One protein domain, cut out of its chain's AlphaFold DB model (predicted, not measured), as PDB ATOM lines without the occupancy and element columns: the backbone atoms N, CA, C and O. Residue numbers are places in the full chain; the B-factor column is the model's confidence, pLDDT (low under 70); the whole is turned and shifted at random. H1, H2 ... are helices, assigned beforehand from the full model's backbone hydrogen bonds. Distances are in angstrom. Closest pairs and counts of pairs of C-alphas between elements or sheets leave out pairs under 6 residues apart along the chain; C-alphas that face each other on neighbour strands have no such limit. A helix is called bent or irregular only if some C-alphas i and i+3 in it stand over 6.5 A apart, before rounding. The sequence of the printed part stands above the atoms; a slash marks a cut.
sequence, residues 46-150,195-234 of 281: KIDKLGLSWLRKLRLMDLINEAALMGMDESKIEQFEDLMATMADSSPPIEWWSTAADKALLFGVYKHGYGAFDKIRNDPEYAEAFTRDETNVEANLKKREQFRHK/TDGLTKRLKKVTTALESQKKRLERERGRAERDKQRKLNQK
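Overview. This is residues 46 to 150 and 195 to 234 of the 281 residues of the protein "Hypothetical protein" of Chloropicon primus (UniProt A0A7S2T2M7). One long helix, H7, crosses a compact core of helices with its first half and sticks out beyond it with residues 217 to 234. The core holds H2, H3 and the later part of H1, with the short H4 and H5 packed on H3; residues 46 to 56 of H1 stick out as a second arm, and H6 lies off to one side, touching no helix. The printed part has 145 residues with seven named helices, H1 to H7 in chain order, and no named strand: all helix. It is loose, with a radius of gyration of the C-alphas of 18.5 A, and the C-alphas span 61 by 45 by 39 A.

Along the chain. H7, residues 195 to 234, is the longest helix, 58.5 A from C-alpha 195 at (203.362, 271.941, 158.512) to C-alpha 234 at (197.113, 282.143, 215.803). H1, residues 46 to 72, begins at C-alpha 46 at (200.181, 296.101, 156.325) and is 38.4 A long. H2, residues 74 to 88, 21.2 A, is irregular: C-alphas 75 and 78 are 7.7 A apart. H3 is residues 99 to 112, 19.5 A; H4 residues 117 to 121, 6.1 A; H5 residues 127 to 130, 5.4 A; H6 residues 134 to 146, 18.2 A.

Arrangement. Residues 202 to 209 of H7 touch residues 60 to 67 of H1 at a steep tilt of 66 degrees, the same way; the closest C-alphas, of Leu 63 and Thr 206, are 5.6 A apart. H7 touches H2 at a steep tilt of 60 degrees, opposite ways, closest at the C-alphas of Leu 83 and Leu 209, 6.3 A. H3 is close to H7 but not clearly touching, 7.4 A between C-alphas 106 and 202. H3 is the hub, touching H1, closest at C-alphas 68 and 107, 5.9 A; H2, at 88 and 99, 5.9 A; H4, at 108 and 120, 5.1 A; and H5, at 101 and 129, 4.9 A. H1 and H2 touch at a steep tilt of 60 degrees, closest at C-alphas 71 and 80, 5.3 A. H6 is apart from H3 and H7, among others. Every O i to N i+4 pair is within hydrogen-bond range in H3, H4, H6 and H7; in H1 21 of 23 are and in H2 9 of 11, while H5 is too short for such a pair.

Size, cuts and confidence. The C-alphas farthest apart, of Asn 122 and Lys 234, are 61.6 A apart. Residues 151 to 194 are not printed, and C-alphas 150 and 195 are 31.0 A apart across this cut, in the link from H6 to H7. Of the links printed whole, H2 to H3 is short and the others are tight. The mean pLDDT of the printed part is 93.7; residues 46 to 48 are under 70.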
ATOM      1  N   LYS A  46     199.620 297.448 156.346       62.62
ATOM      2  CA  LYS A  46     200.181 296.101 156.325       62.62
ATOM      3  C   LYS A  46     200.872 295.745 157.641       62.62
ATOM      4  O   LYS A  46     200.762 294.591 158.024       62.62
ATOM      5  N   ILE A  47     201.526 296.673 158.347       69.12
ATOM      6  CA  ILE A  47     202.091 296.407 159.686       69.12
ATOM      7  C   ILE A  47     200.986 296.277 160.727       69.12
ATOM      8  O   ILE A  47     201.091 295.404 161.575       69.12
ATOM      9  N   ASP A  48     199.889 297.020 160.637       66.94
ATOM     10  CA  ASP A  48     198.784 296.841 161.587       66.94
ATOM     11  C   ASP A  48     198.225 295.407 161.533       66.94
ATOM     12  O   ASP A  48     197.947 294.783 162.559       66.94
ATOM     13  N   LYS A  49     198.145 294.823 160.327       70.00
ATOM     14  CA  LYS A  49     197.709 293.430 160.125       70.00
ATOM     15  C   LYS A  49     198.823 292.400 160.364       70.00
ATOM     16  O   LYS A  49     198.590 291.378 161.009       70.00
ATOM     17  N   LEU A  50     200.023 292.629 159.830       80.81
ATOM     18  CA  LEU A  50     201.143 291.676 159.870       80.81
ATOM     19  C   LEU A  50     201.938 291.755 161.171       80.81
ATOM     20  O   LEU A  50     202.396 290.727 161.656       80.81
ATOM     21  N   GLY A  51     202.057 292.932 161.770       83.25
ATOM     22  CA  GLY A  51     202.750 293.171 163.032       83.25
ATOM     23  C   GLY A  51     202.135 292.366 164.168       83.25
ATOM     24  O   GLY A  51     202.856 291.714 164.916       83.25
ATOM     25  N   LEU A  52     200.803 292.269 164.228       83.81
ATOM     26  CA  LEU A  52     200.145 291.392 165.197       83.81
ATOM     27  C   LEU A  52     200.443 289.905 164.937       83.81
ATOM     28  O   LEU A  52     200.591 289.126 165.878       83.81
ATOM     29  N   SER A  53     200.553 289.495 163.670       87.31
ATOM     30  CA  SER A  53     200.971 288.134 163.304       87.31
ATOM     31  C   SER A  53     202.411 287.855 163.745       87.31
ATOM     32  O   SER A  53     202.691 286.804 164.323       87.31
ATOM     33  N   TRP A  54     203.311 288.819 163.550       89.69
ATOM     34  CA  TRP A  54     204.708 288.726 163.969       89.69
ATOM     35  C   TRP A  54     204.835 288.674 165.486       89.69
ATOM     36  O   TRP A  54     205.507 287.784 165.992       89.69
ATOM     37  N   LEU A  55     204.125 289.536 166.217       91.25
ATOM     38  CA  LEU A  55     204.085 289.511 167.680       91.25
ATOM     39  C   LEU A  55     203.584 288.164 168.207       91.25
ATOM     40  O   LEU A  55     204.206 287.576 169.088       91.25
ATOM     41  N   ARG A  56     202.501 287.623 167.632       92.12
ATOM     42  CA  ARG A  56     202.000 286.285 167.988       92.12
ATOM     43  C   ARG A  56     203.029 285.194 167.698       92.12
ATOM     44  O   ARG A  56     203.156 284.269 168.492       92.12
ATOM     45  N   LYS A  57     203.757 285.289 166.582       93.56
ATOM     46  CA  LYS A  57     204.803 284.324 166.223       93.56
ATOM     47  C   LYS A  57     206.016 284.426 167.151       93.56
ATOM     48  O   LYS A  57     206.506 283.398 167.594       93.56
ATOM     49  N   LEU A  58     206.461 285.634 167.490       95.50
ATOM     50  CA  LEU A  58     207.529 285.863 168.468       95.50
ATOM     51  C   LEU A  58     207.137 285.308 169.836       95.50
ATOM     52  O   LEU A  58     207.906 284.564 170.430       95.50
ATOM     53  N   ARG A  59     205.907 285.577 170.286       96.12
ATOM     54  CA  ARG A  59     205.385 285.024 171.538       96.12
ATOM     55  C   ARG A  59     205.300 283.498 171.518       96.12
ATOM     56  O   ARG A  59     205.635 282.858 172.506       96.12
ATOM     57  N   LEU A  60     204.867 282.913 170.403       96.06
ATOM     58  CA  LEU A  60     204.868 281.462 170.217       96.06
ATOM     59  C   LEU A  60     206.285 280.893 170.377       96.06
ATOM     60  O   LEU A  60     206.461 279.921 171.100       96.06
ATOM     61  N   MET A  61     207.284 281.503 169.737       96.81
ATOM     62  CA  MET A  61     208.679 281.053 169.818       96.81
ATOM     63  C   MET A  61     209.271 281.226 171.224       96.81
ATOM     64  O   MET A  61     209.955 280.327 171.696       96.81
ATOM     65  N   ASP A  62     208.956 282.323 171.911       97.69
ATOM     66  CA  ASP A  62     209.335 282.570 173.309       97.69
ATOM     67  C   ASP A  62     208.787 281.481 174.252       97.69
ATOM     68  O   ASP A  62     209.530 280.888 175.029       97.69
ATOM     69  N   LEU A  63     207.507 281.130 174.110       98.00
ATOM     70  CA  LEU A  63     206.875 280.067 174.900       98.00
ATOM     71  C   LEU A  63     207.411 278.669 174.567       98.00
ATOM     72  O   LEU A  63     207.522 277.831 175.456       98.00
ATOM     73  N   ILE A  64     207.727 278.403 173.298       97.62
ATOM     74  CA  ILE A  64     208.383 277.155 172.878       97.62
ATOM     75  C   ILE A  64     209.764 277.051 173.528       97.62
ATOM     76  O   ILE A  64     210.090 276.016 174.102       97.62
ATOM     77  N   ASN A  65     210.552 278.127 173.466       97.62
ATOM     78  CA  ASN A  65     211.868 278.192 174.090       97.62
ATOM     79  C   ASN A  65     211.773 277.949 175.601       97.62
ATOM     80  O   ASN A  65     212.508 277.134 176.146       97.62
ATOM     81  N   GLU A  66     210.822 278.594 176.270       97.75
ATOM     82  CA  GLU A  66     210.591 278.382 177.695       97.75
ATOM     83  C   GLU A  66     210.194 276.935 178.027       97.75
ATOM     84  O   GLU A  66     210.736 276.364 178.971       97.75
ATOM     85  N   ALA A  67     209.288 276.327 177.254       97.88
ATOM     86  CA  ALA A  67     208.899 274.929 177.444       97.88
ATOM     87  C   ALA A  67     210.090 273.974 177.257       97.88
ATOM     88  O   ALA A  67     210.257 273.042 178.040       97.88
ATOM     89  N   ALA A  68     210.935 274.216 176.250       97.56
ATOM     90  CA  ALA A  68     212.132 273.416 176.014       97.56
ATOM     91  C   ALA A  68     213.141 273.562 177.164       97.56
ATOM     92  O   ALA A  68     213.600 272.562 177.708       97.56
ATOM     93  N   LEU A  69     213.426 274.792 177.604       97.25
ATOM     94  CA  LEU A  69     214.312 275.040 178.745       97.25
ATOM     95  C   LEU A  69     213.768 274.429 180.042       97.25
ATOM     96  O   LEU A  69     214.546 273.939 180.853       97.25
ATOM     97  N   MET A  70     212.446 274.415 180.235       96.94
ATOM     98  CA  MET A  70     211.807 273.741 181.368       96.94
ATOM     99  C   MET A  70     212.084 272.232 181.370       96.94
ATOM    100  O   MET A  70     212.330 271.676 182.432       96.94
ATOM    101  N   GLY A  71     212.072 271.586 180.200       96.25
ATOM    102  CA  GLY A  71     212.381 270.160 180.069       96.25
ATOM    103  C   GLY A  71     213.869 269.816 180.191       96.25
ATOM    104  O   GLY A  71     214.200 268.665 180.446       96.25
ATOM    105  N   MET A  72     214.763 270.796 180.026       95.56
ATOM    106  CA  MET A  72     216.211 270.635 180.230       95.56
ATOM    107  C   MET A  72     216.651 270.939 181.669       95.56
ATOM    108  O   MET A  72     217.741 270.552 182.082       95.56
ATOM    109  N   ASP A  73     215.829 271.664 182.424       96.69
ATOM    110  CA  ASP A  73     216.100 272.056 183.803       96.69
ATOM    111  C   ASP A  73     215.615 270.966 184.765       96.69
ATOM    112  O   ASP A  73     214.413 270.781 184.964       96.69
ATOM    113  N   GLU A  74     216.557 270.271 185.405       95.88
ATOM    114  CA  GLU A  74     216.278 269.196 186.366       95.88
ATOM    115  C   GLU A  74     215.345 269.654 187.500       95.88
ATOM    116  O   GLU A  74     214.491 268.895 187.951       95.88
ATOM    117  N   SER A  75     215.416 270.928 187.907       97.19
ATOM    118  CA  SER A  75     214.539 271.474 188.952       97.19
ATOM    119  C   SER A  75     213.088 271.676 188.503       97.19
ATOM    120  O   SER A  75     212.197 271.850 189.338       97.19
ATOM    121  N   LYS A  76     212.837 271.677 187.190       96.50
ATOM    122  CA  LYS A  76     211.515 271.899 186.592       96.50
ATOM    123  C   LYS A  76     210.997 270.699 185.810       96.50
ATOM    124  O   LYS A  76     209.907 270.797 185.248       96.50
ATOM    125  N   ILE A  77     211.709 269.574 185.819       96.31
ATOM    126  CA  ILE A  77     211.332 268.386 185.051       96.31
ATOM    127  C   ILE A  77     209.917 267.898 185.394       96.31
ATOM    128  O   ILE A  77     209.154 267.561 184.499       96.31
ATOM    129  N   GLU A  78     209.503 267.967 186.661       96.56
ATOM    130  CA  GLU A  78     208.138 267.611 187.077       96.56
ATOM    131  C   GLU A  78     207.084 268.534 186.441       96.56
ATOM    132  O   GLU A  78     206.068 268.072 185.927       96.56
ATOM    133  N   GLN A  79     207.352 269.844 186.386       96.31
ATOM    134  CA  GLN A  79     206.470 270.802 185.709       96.31
ATOM    135  C   GLN A  79     206.427 270.541 184.199       96.31
ATOM    136  O   GLN A  79     205.374 270.680 183.575       96.31
ATOM    137  N   PHE A  80     207.551 270.142 183.607       97.94
ATOM    138  CA  PHE A  80     207.597 269.755 182.205       97.94
ATOM    139  C   PHE A  80     206.774 268.488 181.935       97.94
ATOM    140  O   PHE A  80     205.977 268.467 181.001       97.94
ATOM    141  N   GLU A  81     206.891 267.454 182.766       97.50
ATOM    142  CA  GLU A  81     206.097 266.231 182.614       97.50
ATOM    143  C   GLU A  81     204.595 266.494 182.801       97.50
ATOM    144  O   GLU A  81     203.787 266.005 182.013       97.50
ATOM    145  N   ASP A  82     204.207 267.358 183.743       96.69
ATOM    146  CA  ASP A  82     202.822 267.828 183.898       96.69
ATOM    147  C   ASP A  82     202.284 268.529 182.636       96.69
ATOM    148  O   ASP A  82     201.113 268.374 182.252       96.69
ATOM    149  N   LEU A  83     203.132 269.329 181.981       97.31
ATOM    150  CA  LEU A  83     202.806 269.978 180.713       97.31
ATOM    151  C   LEU A  83     202.598 268.927 179.617       97.31
ATOM    152  O   LEU A  83     201.600 268.979 178.893       97.31
ATOM    153  N   MET A  84     203.504 267.956 179.515       97.25
ATOM    154  CA  MET A  84     203.437 266.879 178.526       97.25
ATOM    155  C   MET A  84     202.236 265.951 178.751       97.25
ATOM    156  O   MET A  84     201.585 265.550 177.786       97.25
ATOM    157  N   ALA A  85     201.863 265.690 180.004       95.75
ATOM    158  CA  ALA A  85     200.639 264.973 180.352       95.75
ATOM    159  C   ALA A  85     199.392 265.737 179.879       95.75
ATOM    160  O   ALA A  85     198.531 265.173 179.208       95.75
ATOM    161  N   THR A  86     199.342 267.053 180.117       94.44
ATOM    162  CA  THR A  86     198.254 267.915 179.615       94.44
ATOM    163  C   THR A  86     198.176 267.894 178.081       94.44
ATOM    164  O   THR A  86     197.092 267.950 177.495       94.44
ATOM    165  N   MET A  87     199.321 267.796 177.402       93.88
ATOM    166  CA  MET A  87     199.385 267.675 175.945       93.88
ATOM    167  C   MET A  87     198.868 266.330 175.432       93.88
ATOM    168  O   MET A  87     198.184 266.303 174.401       93.88
ATOM    169  N   ALA A  88     199.128 265.242 176.152       91.38
ATOM    170  CA  ALA A  88     198.664 263.896 175.819       91.38
ATOM    171  C   ALA A  88     197.131 263.726 175.912       91.38
ATOM    172  O   ALA A  88     196.573 262.791 175.326       91.38
ATOM    173  N   ASP A  89     196.442 264.630 176.613       88.75
ATOM    174  CA  ASP A  89     194.973 264.701 176.657       88.75
ATOM    175  C   ASP A  89     194.376 265.471 175.469       88.75
ATOM    176  O   ASP A  89     193.174 265.405 175.197       88.75
ATOM    177  N   SER A  90     195.200 266.224 174.738       89.94
ATOM    178  CA  SER A  90     194.754 266.982 173.573       89.94
ATOM    179  C   SER A  90     194.824 266.143 172.297       89.94
ATOM    180  O   SER A  90     195.775 265.389 172.097       89.94
ATOM    181  N   SER A  91     193.847 266.325 171.397       89.81
ATOM    182  CA  SER A  91     193.776 265.579 170.130       89.81
ATOM    183  C   SER A  91     195.117 265.615 169.384       89.81
ATOM    184  O   SER A  91     195.604 266.717 169.082       89.81
ATOM    185  N   PRO A  92     195.710 264.450 169.078       93.12
ATOM    186  CA  PRO A  92     196.954 264.386 168.331       93.12
ATOM    187  C   PRO A  92     196.755 264.869 166.883       93.12
ATOM    188  O   PRO A  92     195.617 264.912 166.401       93.12
ATOM    189  N   PRO A  93     197.837 265.271 166.187       93.00
ATOM    190  CA  PRO A  93     197.782 265.629 164.772       93.00
ATOM    191  C   PRO A  93     197.497 264.418 163.868       93.00
ATOM    192  O   PRO A  93     196.863 264.596 162.833       93.00
ATOM    193  N   ILE A  94     197.929 263.221 164.274       93.25
ATOM    194  CA  ILE A  94     197.648 261.934 163.628       93.25
ATOM    195  C   ILE A  94     197.600 260.823 164.686       93.25
ATOM    196  O   ILE A  94     198.171 260.981 165.762       93.25
ATOM    197  N   GLU A  95     196.906 259.717 164.420       92.38
ATOM    198  CA  GLU A  95     196.607 258.667 165.401       92.38
ATOM    199  C   GLU A  95     197.841 258.078 166.094       92.38
ATOM    200  O   GLU A  95     197.787 257.821 167.293       92.38
ATOM    201  N   TRP A  96     198.954 257.893 165.383       93.44
ATOM    202  CA  TRP A  96     200.170 257.308 165.957       93.44
ATOM    203  C   TRP A  96     201.012 258.304 166.766       93.44
ATOM    204  O   TRP A  96     202.000 257.905 167.379       93.44
ATOM    205  N   TRP A  97     200.639 259.587 166.811       95.50
ATOM    206  CA  TRP A  97     201.437 260.637 167.446       95.50
ATOM    207  C   TRP A  97     201.485 260.499 168.969       95.50
ATOM    208  O   TRP A  97     200.451 260.525 169.645       95.50
ATOM    209  N   SER A  98     202.686 260.345 169.518       95.62
ATOM    210  CA  SER A  98     202.908 260.033 170.932       95.62
ATOM    211  C   SER A  98     203.368 261.250 171.738       95.62
ATOM    212  O   SER A  98     203.768 262.282 171.195       95.62
ATOM    213  N   THR A  99     203.380 261.116 173.066       96.44
ATOM    214  CA  THR A  99     204.016 262.107 173.948       96.44
ATOM    215  C   THR A  99     205.516 262.231 173.658       96.44
ATOM    216  O   THR A  99     206.074 263.320 173.780       96.44
ATOM    217  N   ALA A 100     206.180 261.147 173.236       96.81
ATOM    218  CA  ALA A 100     207.576 261.195 172.806       96.81
ATOM    219  C   ALA A 100     207.734 262.042 171.533       96.81
ATOM    220  O   ALA A 100     208.620 262.894 171.488       96.81
ATOM    221  N   ALA A 101     206.827 261.899 170.559       97.12
ATOM    222  CA  ALA A 101     206.791 262.740 169.361       97.12
ATOM    223  C   ALA A 101     206.579 264.226 169.703       97.12
ATOM    224  O   ALA A 101     207.187 265.095 169.083       97.12
ATOM    225  N   ASP A 102     205.771 264.545 170.722       97.81
ATOM    226  CA  ASP A 102     205.636 265.924 171.212       97.81
ATOM    227  C   ASP A 102     206.941 266.469 171.811       97.81
ATOM    228  O   ASP A 102     207.307 267.610 171.516       97.81
ATOM    229  N   LYS A 103     207.654 265.674 172.628       98.12
ATOM    230  CA  LYS A 103     208.953 266.073 173.207       98.12
ATOM    231  C   LYS A 103     209.976 266.293 172.094       98.12
ATOM    232  O   LYS A 103     210.611 267.341 172.043       98.12
ATOM    233  N   ALA A 104     210.070 265.342 171.168       98.00
ATOM    234  CA  ALA A 104     210.937 265.403 169.999       98.00
ATOM    235  C   ALA A 104     210.628 266.607 169.096       98.00
ATOM    236  O   ALA A 104     211.539 267.307 168.664       98.00
ATOM    237  N   LEU A 105     209.349 266.920 168.857       98.19
ATOM    238  CA  LEU A 105     208.953 268.113 168.107       98.19
ATOM    239  C   LEU A 105     209.371 269.397 168.838       98.19
ATOM    240  O   LEU A 105     209.881 270.323 168.207       98.19
ATOM    241  N   LEU A 106     209.164 269.463 170.154       98.19
ATOM    242  CA  LEU A 106     209.505 270.629 170.965       98.19
ATOM    243  C   LEU A 106     211.021 270.883 170.999       98.19
ATOM    244  O   LEU A 106     211.466 271.984 170.664       98.19
ATOM    245  N   PHE A 107     211.810 269.868 171.357       98.38
ATOM    246  CA  PHE A 107     213.272 269.958 171.395       98.38
ATOM    247  C   PHE A 107     213.873 270.108 169.996       98.38
ATOM    248  O   PHE A 107     214.798 270.893 169.799       98.38
ATOM    249  N   GLY A 108     213.280 269.465 168.991       98.06
ATOM    250  CA  GLY A 108     213.650 269.646 167.595       98.06
ATOM    251  C   GLY A 108     213.486 271.086 167.125       98.06
ATOM    252  O   GLY A 108     214.384 271.619 166.477       98.06
ATOM    253  N   VAL A 109     212.388 271.760 167.479       98.00
ATOM    254  CA  VAL A 109     212.207 273.186 167.158       98.00
ATOM    255  C   VAL A 109     213.221 274.057 167.896       98.00
ATOM    256  O   VAL A 109     213.713 275.023 167.313       98.00
ATOM    257  N   TYR A 110     213.553 273.721 169.143       97.31
ATOM    258  CA  TYR A 110     214.600 274.412 169.894       97.31
ATOM    259  C   TYR A 110     215.977 274.276 169.215       97.31
ATOM    260  O   TYR A 110     216.689 275.266 169.073       97.31
ATOM    261  N   LYS A 111     216.320 273.078 168.725       97.56
ATOM    262  CA  LYS A 111     217.610 272.765 168.088       97.56
ATOM    263  C   LYS A 111     217.728 273.285 166.649       97.56
ATOM    264  O   LYS A 111     218.735 273.889 166.291       97.56
ATOM    265  N   HIS A 112     216.715 273.052 165.814       97.69
ATOM    266  CA  HIS A 112     216.756 273.315 164.361       97.69
ATOM    267  C   HIS A 112     216.047 274.596 163.931       97.69
ATOM    268  O   HIS A 112     216.220 275.048 162.797       97.69
ATOM    269  N   GLY A 113     215.242 275.179 164.818       96.56
ATOM    270  CA  GLY A 113     214.442 276.365 164.553       96.56
ATOM    271  C   GLY A 113     213.002 276.070 164.124       96.56
ATOM    272  O   GLY A 113     212.648 275.013 163.595       96.56
ATOM    273  N   TYR A 114     212.136 277.060 164.346       96.44
ATOM    274  CA  TYR A 114     210.716 276.980 164.014       96.44
ATOM    275  C   TYR A 114     210.491 276.849 162.502       96.44
ATOM    276  O   TYR A 114     210.905 277.707 161.724       96.44
ATOM    277  N   GLY A 115     209.742 275.820 162.100       95.12
ATOM    278  CA  GLY A 115     209.397 275.553 160.700       95.12
ATOM    279  C   GLY A 115     210.360 274.608 159.980       95.12
ATOM    280  O   GLY A 115     210.046 274.179 158.876       95.12
ATOM    281  N   ALA A 116     211.480 274.222 160.600       96.81
ATOM    282  CA  ALA A 116     212.427 273.251 160.050       96.81
ATOM    283  C   ALA A 116     211.981 271.792 160.288       96.81
ATOM    284  O   ALA A 116     212.774 270.951 160.704       96.81
ATOM    285  N   PHE A 117     210.701 271.486 160.054       96.50
ATOM    286  CA  PHE A 117     210.095 270.204 160.434       96.50
ATOM    287  C   PHE A 117     210.727 268.996 159.742       96.50
ATOM    288  O   PHE A 117     210.893 267.963 160.382       96.50
ATOM    289  N   ASP A 118     211.164 269.139 158.491       95.31
ATOM    290  CA  ASP A 118     211.850 268.057 157.778       95.31
ATOM    291  C   ASP A 118     213.224 267.754 158.385       95.31
ATOM    292  O   ASP A 118     213.626 266.597 158.466       95.31
ATOM    293  N   LYS A 119     213.940 268.774 158.880       96.94
ATOM    294  CA  LYS A 119     215.209 268.562 159.595       96.94
ATOM    295  C   LYS A 119     214.982 267.863 160.928       96.94
ATOM    296  O   LYS A 119     215.755 266.990 161.287       96.94
ATOM    297  N   ILE A 120     213.909 268.231 161.628       97.69
ATOM    298  CA  ILE A 120     213.523 267.624 162.906       97.69
ATOM    299  C   ILE A 120     213.153 266.152 162.710       97.69
ATOM    300  O   ILE A 120     213.642 265.305 163.446       97.69
ATOM    301  N   ARG A 121     212.333 265.846 161.695       95.50
ATOM    302  CA  ARG A 121     211.917 264.476 161.360       95.50
ATOM    303  C   ARG A 121     213.114 263.566 161.074       95.50
ATOM    304  O   ARG A 121     213.093 262.403 161.456       95.50
ATOM    305  N   ASN A 122     214.133 264.103 160.405       95.50
ATOM    306  CA  ASN A 122     215.327 263.363 159.994       95.50
ATOM    307  C   ASN A 122     216.495 263.460 160.994       95.50
ATOM    308  O   ASN A 122     217.583 262.971 160.691       95.50
ATOM    309  N   ASP A 123     216.319 264.097 162.156       97.62
ATOM    310  CA  ASP A 123     217.365 264.150 163.179       97.62
ATOM    311  C   ASP A 123     217.501 262.770 163.847       97.62
ATOM    312  O   ASP A 123     216.517 262.298 164.421       97.62
ATOM    313  N   PRO A 124     218.685 262.127 163.830       97.06
ATOM    314  CA  PRO A 124     218.896 260.835 164.484       97.06
ATOM    315  C   PRO A 124     218.516 260.803 165.971       97.06
ATOM    316  O   PRO A 124     218.142 259.751 166.474       97.06
ATOM    317  N   GLU A 125     218.589 261.940 166.669       96.50
ATOM    318  CA  GLU A 125     218.208 262.067 168.083       96.50
ATOM    319  C   GLU A 125     216.689 261.958 168.296       96.50
ATOM    320  O   GLU A 125     216.232 261.555 169.364       96.50
ATOM    321  N   TYR A 126     215.896 262.318 167.282       96.38
ATOM    322  CA  TYR A 126     214.438 262.441 167.371       96.38
ATOM    323  C   TYR A 126     213.683 261.467 166.463       96.38
ATOM    324  O   TYR A 126     212.489 261.255 166.667       96.38
ATOM    325  N   ALA A 127     214.356 260.861 165.483       93.81
ATOM    326  CA  ALA A 127     213.748 260.009 164.466       93.81
ATOM    327  C   ALA A 127     212.951 258.839 165.063       93.81
ATOM    328  O   ALA A 127     211.847 258.553 164.602       93.81
ATOM    329  N   GLU A 128     213.464 258.204 166.122       94.31
ATOM    330  CA  GLU A 128     212.785 257.089 166.793       94.31
ATOM    331  C   GLU A 128     211.425 257.510 167.374       94.31
ATOM    332  O   GLU A 128     210.441 256.781 167.252       94.31
ATOM    333  N   ALA A 129     211.321 258.726 167.915       95.12
ATOM    334  CA  ALA A 129     210.081 259.243 168.493       95.12
ATOM    335  C   ALA A 129     208.978 259.509 167.451       95.12
ATOM    336  O   ALA A 129     207.808 259.629 167.818       95.12
ATOM    337  N   PHE A 130     209.337 259.605 166.166       94.31
ATOM    338  CA  PHE A 130     208.415 259.801 165.044       94.31
ATOM    339  C   PHE A 130     208.048 258.499 164.325       94.31
ATOM    340  O   PHE A 130     207.417 258.536 163.266       94.31
ATOM    341  N   THR A 131     208.434 257.354 164.880       91.75
ATOM    342  CA  THR A 131     208.006 256.058 164.366       91.75
ATOM    343  C   THR A 131     206.557 255.776 164.746       91.75
ATOM    344  O   THR A 131     206.052 256.196 165.790       91.75
ATOM    345  N   ARG A 132     205.856 255.082 163.850       91.62
ATOM    346  CA  ARG A 132     204.475 254.670 164.068       91.62
ATOM    347  C   ARG A 132     204.428 253.592 165.153       91.62
ATOM    348  O   ARG A 132     205.030 252.535 164.996       91.62
ATOM    349  N   ASP A 133     203.659 253.852 166.204       89.75
ATOM    350  CA  ASP A 133     203.408 252.914 167.300       89.75
ATOM    351  C   ASP A 133     201.918 252.547 167.354       89.75
ATOM    352  O   ASP A 133     201.064 253.385 167.660       89.75
ATOM    353  N   GLU A 134     201.604 251.283 167.063       91.31
ATOM    354  CA  GLU A 134     200.230 250.764 167.041       91.31
ATOM    355  C   GLU A 134     199.557 250.796 168.421       91.31
ATOM    356  O   GLU A 134     198.345 251.000 168.512       91.31
ATOM    357  N   THR A 135     200.321 250.684 169.512       91.56
ATOM    358  CA  THR A 135     199.753 250.791 170.867       91.56
ATOM    359  C   THR A 135     199.215 252.196 171.121       91.56
ATOM    360  O   THR A 135     198.147 252.384 171.711       91.56
ATOM    361  N   ASN A 136     199.924 253.200 170.610       90.94
ATOM    362  CA  ASN A 136     199.520 254.587 170.709       90.94
ATOM    363  C   ASN A 136     198.366 254.916 169.749       90.94
ATOM    364  O   ASN A 136     197.459 255.661 170.127       90.94
ATOM    365  N   VAL A 137     198.344 254.311 168.555       91.62
ATOM    366  CA  VAL A 137     197.187 254.369 167.644       91.62
ATOM    367  C   VAL A 137     195.928 253.882 168.360       91.62
ATOM    368  O   VAL A 137     194.938 254.615 168.422       91.62
ATOM    369  N   GLU A 138     195.965 252.689 168.957       92.69
ATOM    370  CA  GLU A 138     194.821 252.116 169.671       92.69
ATOM    371  C   GLU A 138     194.381 253.007 170.844       92.69
ATOM    372  O   GLU A 138     193.195 253.331 170.984       92.69
ATOM    373  N   ALA A 139     195.332 253.484 171.653       91.31
ATOM    374  CA  ALA A 139     195.048 254.370 172.778       91.31
ATOM    375  C   ALA A 139     194.390 255.689 172.335       91.31
ATOM    376  O   ALA A 139     193.407 256.134 172.940       91.31
ATOM    377  N   ASN A 140     194.894 256.312 171.269       91.50
ATOM    378  CA  ASN A 140     194.359 257.565 170.744       91.50
ATOM    379  C   ASN A 140     192.984 257.385 170.089       91.50
ATOM    380  O   ASN A 140     192.107 258.234 170.278       91.50
ATOM    381  N   LEU A 141     192.753 256.274 169.384       89.88
ATOM    382  CA  LEU A 141     191.435 255.923 168.850       89.88
ATOM    383  C   LEU A 141     190.416 255.730 169.974       89.88
ATOM    384  O   LEU A 141     189.348 256.343 169.944       89.88
ATOM    385  N   LYS A 142     190.779 254.981 171.019       89.44
ATOM    386  CA  LYS A 142     189.928 254.766 172.194       89.44
ATOM    387  C   LYS A 142     189.593 256.074 172.912       89.44
ATOM    388  O   LYS A 142     188.432 256.313 173.245       89.44
ATOM    389  N   LYS A 143     190.577 256.963 173.107       87.69
ATOM    390  CA  LYS A 143     190.343 258.315 173.650       87.69
ATOM    391  C   LYS A 143     189.376 259.102 172.762       87.69
ATOM    392  O   LYS A 143     188.416 259.691 173.258       87.69
ATOM    393  N   ARG A 144     189.586 259.092 171.443       86.19
ATOM    394  CA  ARG A 144     188.712 259.788 170.487       86.19
ATOM    395  C   ARG A 144     187.273 259.277 170.549       86.19
ATOM    396  O   ARG A 144     186.343 260.076 170.467       86.19
ATOM    397  N   GLU A 145     187.086 257.971 170.710       85.69
ATOM    398  CA  GLU A 145     185.770 257.350 170.870       85.69
ATOM    399  C   GLU A 145     185.113 257.695 172.207       85.69
ATOM    400  O   GLU A 145     183.928 258.029 172.233       85.69
ATOM    401  N   GLN A 146     185.875 257.703 173.304       84.50
ATOM    402  CA  GLN A 146     185.379 258.068 174.632       84.50
ATOM    403  C   GLN A 146     184.807 259.492 174.672       84.50
ATOM    404  O   GLN A 146     183.787 259.739 175.315       84.50
ATOM    405  N   PHE A 147     185.439 260.427 173.959       77.00
ATOM    406  CA  PHE A 147     184.992 261.818 173.860       77.00
ATOM    407  C   PHE A 147     184.141 262.094 172.612       77.00
ATOM    408  O   PHE A 147     183.888 263.254 172.271       77.00
ATOM    409  N   ARG A 148     183.669 261.048 171.920       78.50
ATOM    410  CA  ARG A 148     182.816 261.207 170.744       78.50
ATOM    411  C   ARG A 148     181.462 261.761 171.171       78.50
ATOM    412  O   ARG A 148     180.688 261.124 171.885       78.50
ATOM    413  N   HIS A 149     181.147 262.957 170.692       77.75
ATOM    414  CA  HIS A 149     179.801 263.498 170.807       77.75
ATOM    415  C   HIS A 149     178.815 262.578 170.072       77.75
ATOM    416  O   HIS A 149     179.040 262.226 168.913       77.75
ATOM    417  N   LYS A 150     177.728 262.189 170.751       79.31
ATOM    418  CA  LYS A 150     176.671 261.344 170.173       79.31
ATOM    419  C   LYS A 150     176.028 262.017 168.957       79.31
ATOM    420  O   LYS A 150     175.989 263.250 168.866       79.31
ATOM    421  N   THR A 195     202.783 270.791 157.794       94.19
ATOM    422  CA  THR A 195     203.362 271.941 158.512       94.19
ATOM    423  C   THR A 195     202.335 272.703 159.360       94.19
ATOM    424  O   THR A 195     202.650 273.173 160.460       94.19
ATOM    425  N   ASP A 196     201.089 272.784 158.892       93.06
ATOM    426  CA  ASP A 196     199.969 273.381 159.617       93.06
ATOM    427  C   ASP A 196     199.550 272.549 160.835       93.06
ATOM    428  O   ASP A 196     199.247 273.115 161.889       93.06
ATOM    429  N   GLY A 197     199.533 271.221 160.716       95.00
ATOM    430  CA  GLY A 197     199.268 270.276 161.799       95.00
ATOM    431  C   GLY A 197     200.312 270.390 162.905       95.00
ATOM    432  O   GLY A 197     199.954 270.593 164.067       95.00
ATOM    433  N   LEU A 198     201.594 270.394 162.535       96.94
ATOM    434  CA  LEU A 198     202.711 270.587 163.467       96.94
ATOM    435  C   LEU A 198     202.676 271.976 164.117       96.94
ATOM    436  O   LEU A 198     202.788 272.109 165.336       96.94
ATOM    437  N   THR A 199     202.402 273.026 163.338       96.25
ATOM    438  CA  THR A 199     202.221 274.392 163.855       96.25
ATOM    439  C   THR A 199     201.055 274.479 164.844       96.25
ATOM    440  O   THR A 199     201.158 275.135 165.883       96.25
ATOM    441  N   LYS A 200     199.921 273.830 164.551       96.38
ATOM    442  CA  LYS A 200     198.780 273.754 165.475       96.38
ATOM    443  C   LYS A 200     199.156 272.997 166.744       96.38
ATOM    444  O   LYS A 200     198.768 273.444 167.823       96.38
ATOM    445  N   ARG A 201     199.929 271.913 166.638       97.06
ATOM    446  CA  ARG A 201     200.404 271.148 167.796       97.06
ATOM    447  C   ARG A 201     201.317 271.990 168.691       97.06
ATOM    448  O   ARG A 201     201.056 272.084 169.885       97.06
ATOM    449  N   LEU A 202     202.264 272.737 168.123       97.62
ATOM    450  CA  LEU A 202     203.096 273.696 168.871       97.62
ATOM    451  C   LEU A 202     202.269 274.801 169.551       97.62
ATOM    452  O   LEU A 202     202.503 275.161 170.706       97.62
ATOM    453  N   LYS A 203     201.242 275.326 168.870       96.81
ATOM    454  CA  LYS A 203     200.295 276.273 169.488       96.81
ATOM    455  C   LYS A 203     199.548 275.648 170.672       96.81
ATOM    456  O   LYS A 203     199.253 276.348 171.638       96.81
ATOM    457  N   LYS A 204     199.244 274.346 170.629       97.19
ATOM    458  CA  LYS A 204     198.657 273.626 171.769       97.19
ATOM    459  C   LYS A 204     199.639 273.511 172.934       97.19
ATOM    460  O   LYS A 204     199.224 273.844 174.038       97.19
ATOM    461  N   VAL A 205     200.913 273.181 172.683       97.19
ATOM    462  CA  VAL A 205     201.975 273.160 173.717       97.19
ATOM    463  C   VAL A 205     202.046 274.498 174.440       97.19
ATOM    464  O   VAL A 205     201.926 274.567 175.658       97.19
ATOM    465  N   THR A 206     202.146 275.585 173.682       97.19
ATOM    466  CA  THR A 206     202.240 276.930 174.265       97.19
ATOM    467  C   THR A 206     200.974 277.349 175.016       97.19
ATOM    468  O   THR A 206     201.067 277.917 176.101       97.19
ATOM    469  N   THR A 207     199.785 276.993 174.518       96.94
ATOM    470  CA  THR A 207     198.517 277.227 175.235       96.94
ATOM    471  C   THR A 207     198.445 276.428 176.544       96.94
ATOM    472  O   THR A 207     197.948 276.936 177.555       96.94
ATOM    473  N   ALA A 208     198.926 275.183 176.541       97.06
ATOM    474  CA  ALA A 208     198.981 274.334 177.726       97.06
ATOM    475  C   ALA A 208     199.957 274.906 178.764       97.06
ATOM    476  O   ALA A 208     199.574 275.048 179.925       97.06
ATOM    477  N   LEU A 209     201.141 275.362 178.339       97.69
ATOM    478  CA  LEU A 209     202.122 276.020 179.208       97.69
ATOM    479  C   LEU A 209     201.545 277.282 179.860       97.69
ATOM    480  O   LEU A 209     201.622 277.459 181.075       97.69
ATOM    481  N   GLU A 210     200.910 278.158 179.081       97.00
ATOM    482  CA  GLU A 210     200.281 279.363 179.635       97.00
ATOM    483  C   GLU A 210     199.156 279.031 180.625       97.00
ATOM    484  O   GLU A 210     198.969 279.727 181.627       97.00
ATOM    485  N   SER A 211     198.405 277.961 180.363       95.94
ATOM    486  CA  SER A 211     197.343 277.489 181.256       95.94
ATOM    487  C   SER A 211     197.908 276.919 182.556       95.94
ATOM    488  O   SER A 211     197.395 277.233 183.633       95.94
ATOM    489  N   GLN A 212     198.986 276.142 182.472       96.44
ATOM    490  CA  GLN A 212     199.705 275.590 183.616       96.44
ATOM    491  C   GLN A 212     200.283 276.703 184.494       96.44
ATOM    492  O   GLN A 212     200.051 276.712 185.700       96.44
ATOM    493  N   LYS A 213     200.933 277.710 183.901       95.94
ATOM    494  CA  LYS A 213     201.428 278.889 184.630       95.94
ATOM    495  C   LYS A 213     200.323 279.596 185.407       95.94
ATOM    496  O   LYS A 213     200.446 279.809 186.610       95.94
ATOM    497  N   LYS A 214     199.196 279.874 184.745       96.56
ATOM    498  CA  LYS A 214     198.023 280.478 185.398       96.56
ATOM    499  C   LYS A 214     197.475 279.597 186.525       96.56
ATOM    500  O   LYS A 214     196.973 280.125 187.516       96.56
ATOM    501  N   ARG A 215     197.527 278.267 186.385       95.38
ATOM    502  CA  ARG A 215     197.137 277.317 187.441       95.38
ATOM    503  C   ARG A 215     198.070 277.439 188.650       95.38
ATOM    504  O   ARG A 215     197.577 277.702 189.745       95.38
ATOM    505  N   LEU A 216     199.380 277.373 188.430       94.00
ATOM    506  CA  LEU A 216     200.403 277.476 189.477       94.00
ATOM    507  C   LEU A 216     200.353 278.824 190.214       94.00
ATOM    508  O   LEU A 216     200.416 278.872 191.442       94.00
ATOM    509  N   GLU A 217     200.154 279.932 189.496       95.19
ATOM    510  CA  GLU A 217     199.979 281.263 190.098       95.19
ATOM    511  C   GLU A 217     198.753 281.323 191.020       95.19
ATOM    512  O   GLU A 217     198.813 281.862 192.131       95.19
ATOM    513  N   ARG A 218     197.627 280.736 190.591       96.06
ATOM    514  CA  ARG A 218     196.398 280.679 191.396       96.06
ATOM    515  C   ARG A 218     196.577 279.812 192.635       96.06
ATOM    516  O   ARG A 218     196.081 280.188 193.697       96.06
ATOM    517  N   GLU A 219     197.253 278.676 192.511       95.00
ATOM    518  CA  GLU A 219     197.551 277.772 193.624       95.00
ATOM    519  C   GLU A 219     198.466 278.438 194.647       95.00
ATOM    520  O   GLU A 219     198.119 278.487 195.828       95.00
ATOM    521  N   ARG A 220     199.551 279.078 194.196       95.38
ATOM    522  CA  ARG A 220     200.428 279.880 195.057       95.38
ATOM    523  C   ARG A 220     199.651 280.987 195.772       95.38
ATOM    524  O   ARG A 220     199.792 281.154 196.980       95.38
ATOM    525  N   GLY A 221     198.780 281.702 195.057       96.25
ATOM    526  CA  GLY A 221     197.928 282.735 195.651       96.25
ATOM    527  C   GLY A 221     196.936 282.189 196.686       96.25
ATOM    528  O   GLY A 221     196.666 282.848 197.689       96.25
ATOM    529  N   ARG A 222     196.383 280.985 196.477       95.94
ATOM    530  CA  ARG A 222     195.519 280.306 197.460       95.94
ATOM    531  C   ARG A 222     196.309 279.878 198.695       95.94
ATOM    532  O   ARG A 222     195.856 280.149 199.804       95.94
ATOM    533  N   ALA A 223     197.479 279.273 198.504       96.50
ATOM    534  CA  ALA A 223     198.350 278.834 199.589       96.50
ATOM    535  C   ALA A 223     198.808 280.012 200.464       96.50
ATOM    536  O   ALA A 223     198.798 279.905 201.687       96.50
ATOM    537  N   GLU A 224     199.143 281.153 199.857       96.50
ATOM    538  CA  GLU A 224     199.544 282.353 200.596       96.50
ATOM    539  C   GLU A 224     198.398 282.917 201.448       96.50
ATOM    540  O   GLU A 224     198.576 283.215 202.630       96.50
ATOM    541  N   ARG A 225     197.180 282.980 200.893       96.00
ATOM    542  CA  ARG A 225     195.996 283.402 201.658       96.00
ATOM    543  C   ARG A 225     195.686 282.457 202.820       96.00
ATOM    544  O   ARG A 225     195.324 282.931 203.894       96.00
ATOM    545  N   ASP A 226     195.838 281.147 202.629       96.69
ATOM    546  CA  ASP A 226     195.634 280.166 203.701       96.69
ATOM    547  C   ASP A 226     196.688 280.300 204.815       96.69
ATOM    548  O   ASP A 226     196.344 280.313 205.999       96.69
ATOM    549  N   LYS A 227     197.963 280.506 204.453       97.25
ATOM    550  CA  LYS A 227     199.037 280.806 205.416       97.25
ATOM    551  C   LYS A 227     198.737 282.071 206.219       97.25
ATOM    552  O   LYS A 227     198.813 282.040 207.448       97.25
ATOM    553  N   GLN A 228     198.334 283.155 205.552       96.31
ATOM    554  CA  GLN A 228     197.991 284.411 206.223       96.31
ATOM    555  C   GLN A 228     196.790 284.247 207.163       96.31
ATOM    556  O   GLN A 228     196.796 284.779 208.275       96.31
ATOM    557  N   ARG A 229     195.776 283.474 206.753       96.94
ATOM    558  CA  ARG A 229     194.609 283.160 207.587       96.94
ATOM    559  C   ARG A 229     195.011 282.406 208.855       96.94
ATOM    560  O   ARG A 229     194.613 282.816 209.941       96.94
ATOM    561  N   LYS A 230     195.834 281.359 208.733       97.25
ATOM    562  CA  LYS A 230     196.353 280.586 209.878       97.25
ATOM    563  C   LYS A 230     197.192 281.448 210.822       97.25
ATOM    564  O   LYS A 230     197.060 281.332 212.038       97.25
ATOM    565  N   LEU A 231     198.022 282.343 210.281       97.31
ATOM    566  CA  LEU A 231     198.819 283.267 211.086       97.31
ATOM    567  C   LEU A 231     197.938 284.262 211.853       97.31
ATOM    568  O   LEU A 231     198.159 284.473 213.043       97.31
ATOM    569  N   ASN A 232     196.930 284.848 211.202       96.88
ATOM    570  CA  ASN A 232     195.991 285.760 211.858       96.88
ATOM    571  C   ASN A 232     195.201 285.047 212.964       96.88
ATOM    572  O   ASN A 232     195.133 285.565 214.075       96.88
ATOM    573  N   GLN A 233     194.705 283.834 212.700       96.88
ATOM    574  CA  GLN A 233     194.005 283.024 213.698       96.88
ATOM    575  C   GLN A 233     194.892 282.740 214.921       96.88
ATOM    576  O   GLN A 233     194.473 282.961 216.053       96.88
ATOM    577  N   LYS A 234     196.156 282.353 214.707       97.44
ATOM    578  CA  LYS A 234     197.113 282.143 215.803       97.44
ATOM    579  C   LYS A 234     197.362 283.420 216.615       97.44
ATOM    580  O   LYS A 234     197.441 283.366 217.838       97.44
TER     581      LYS A 234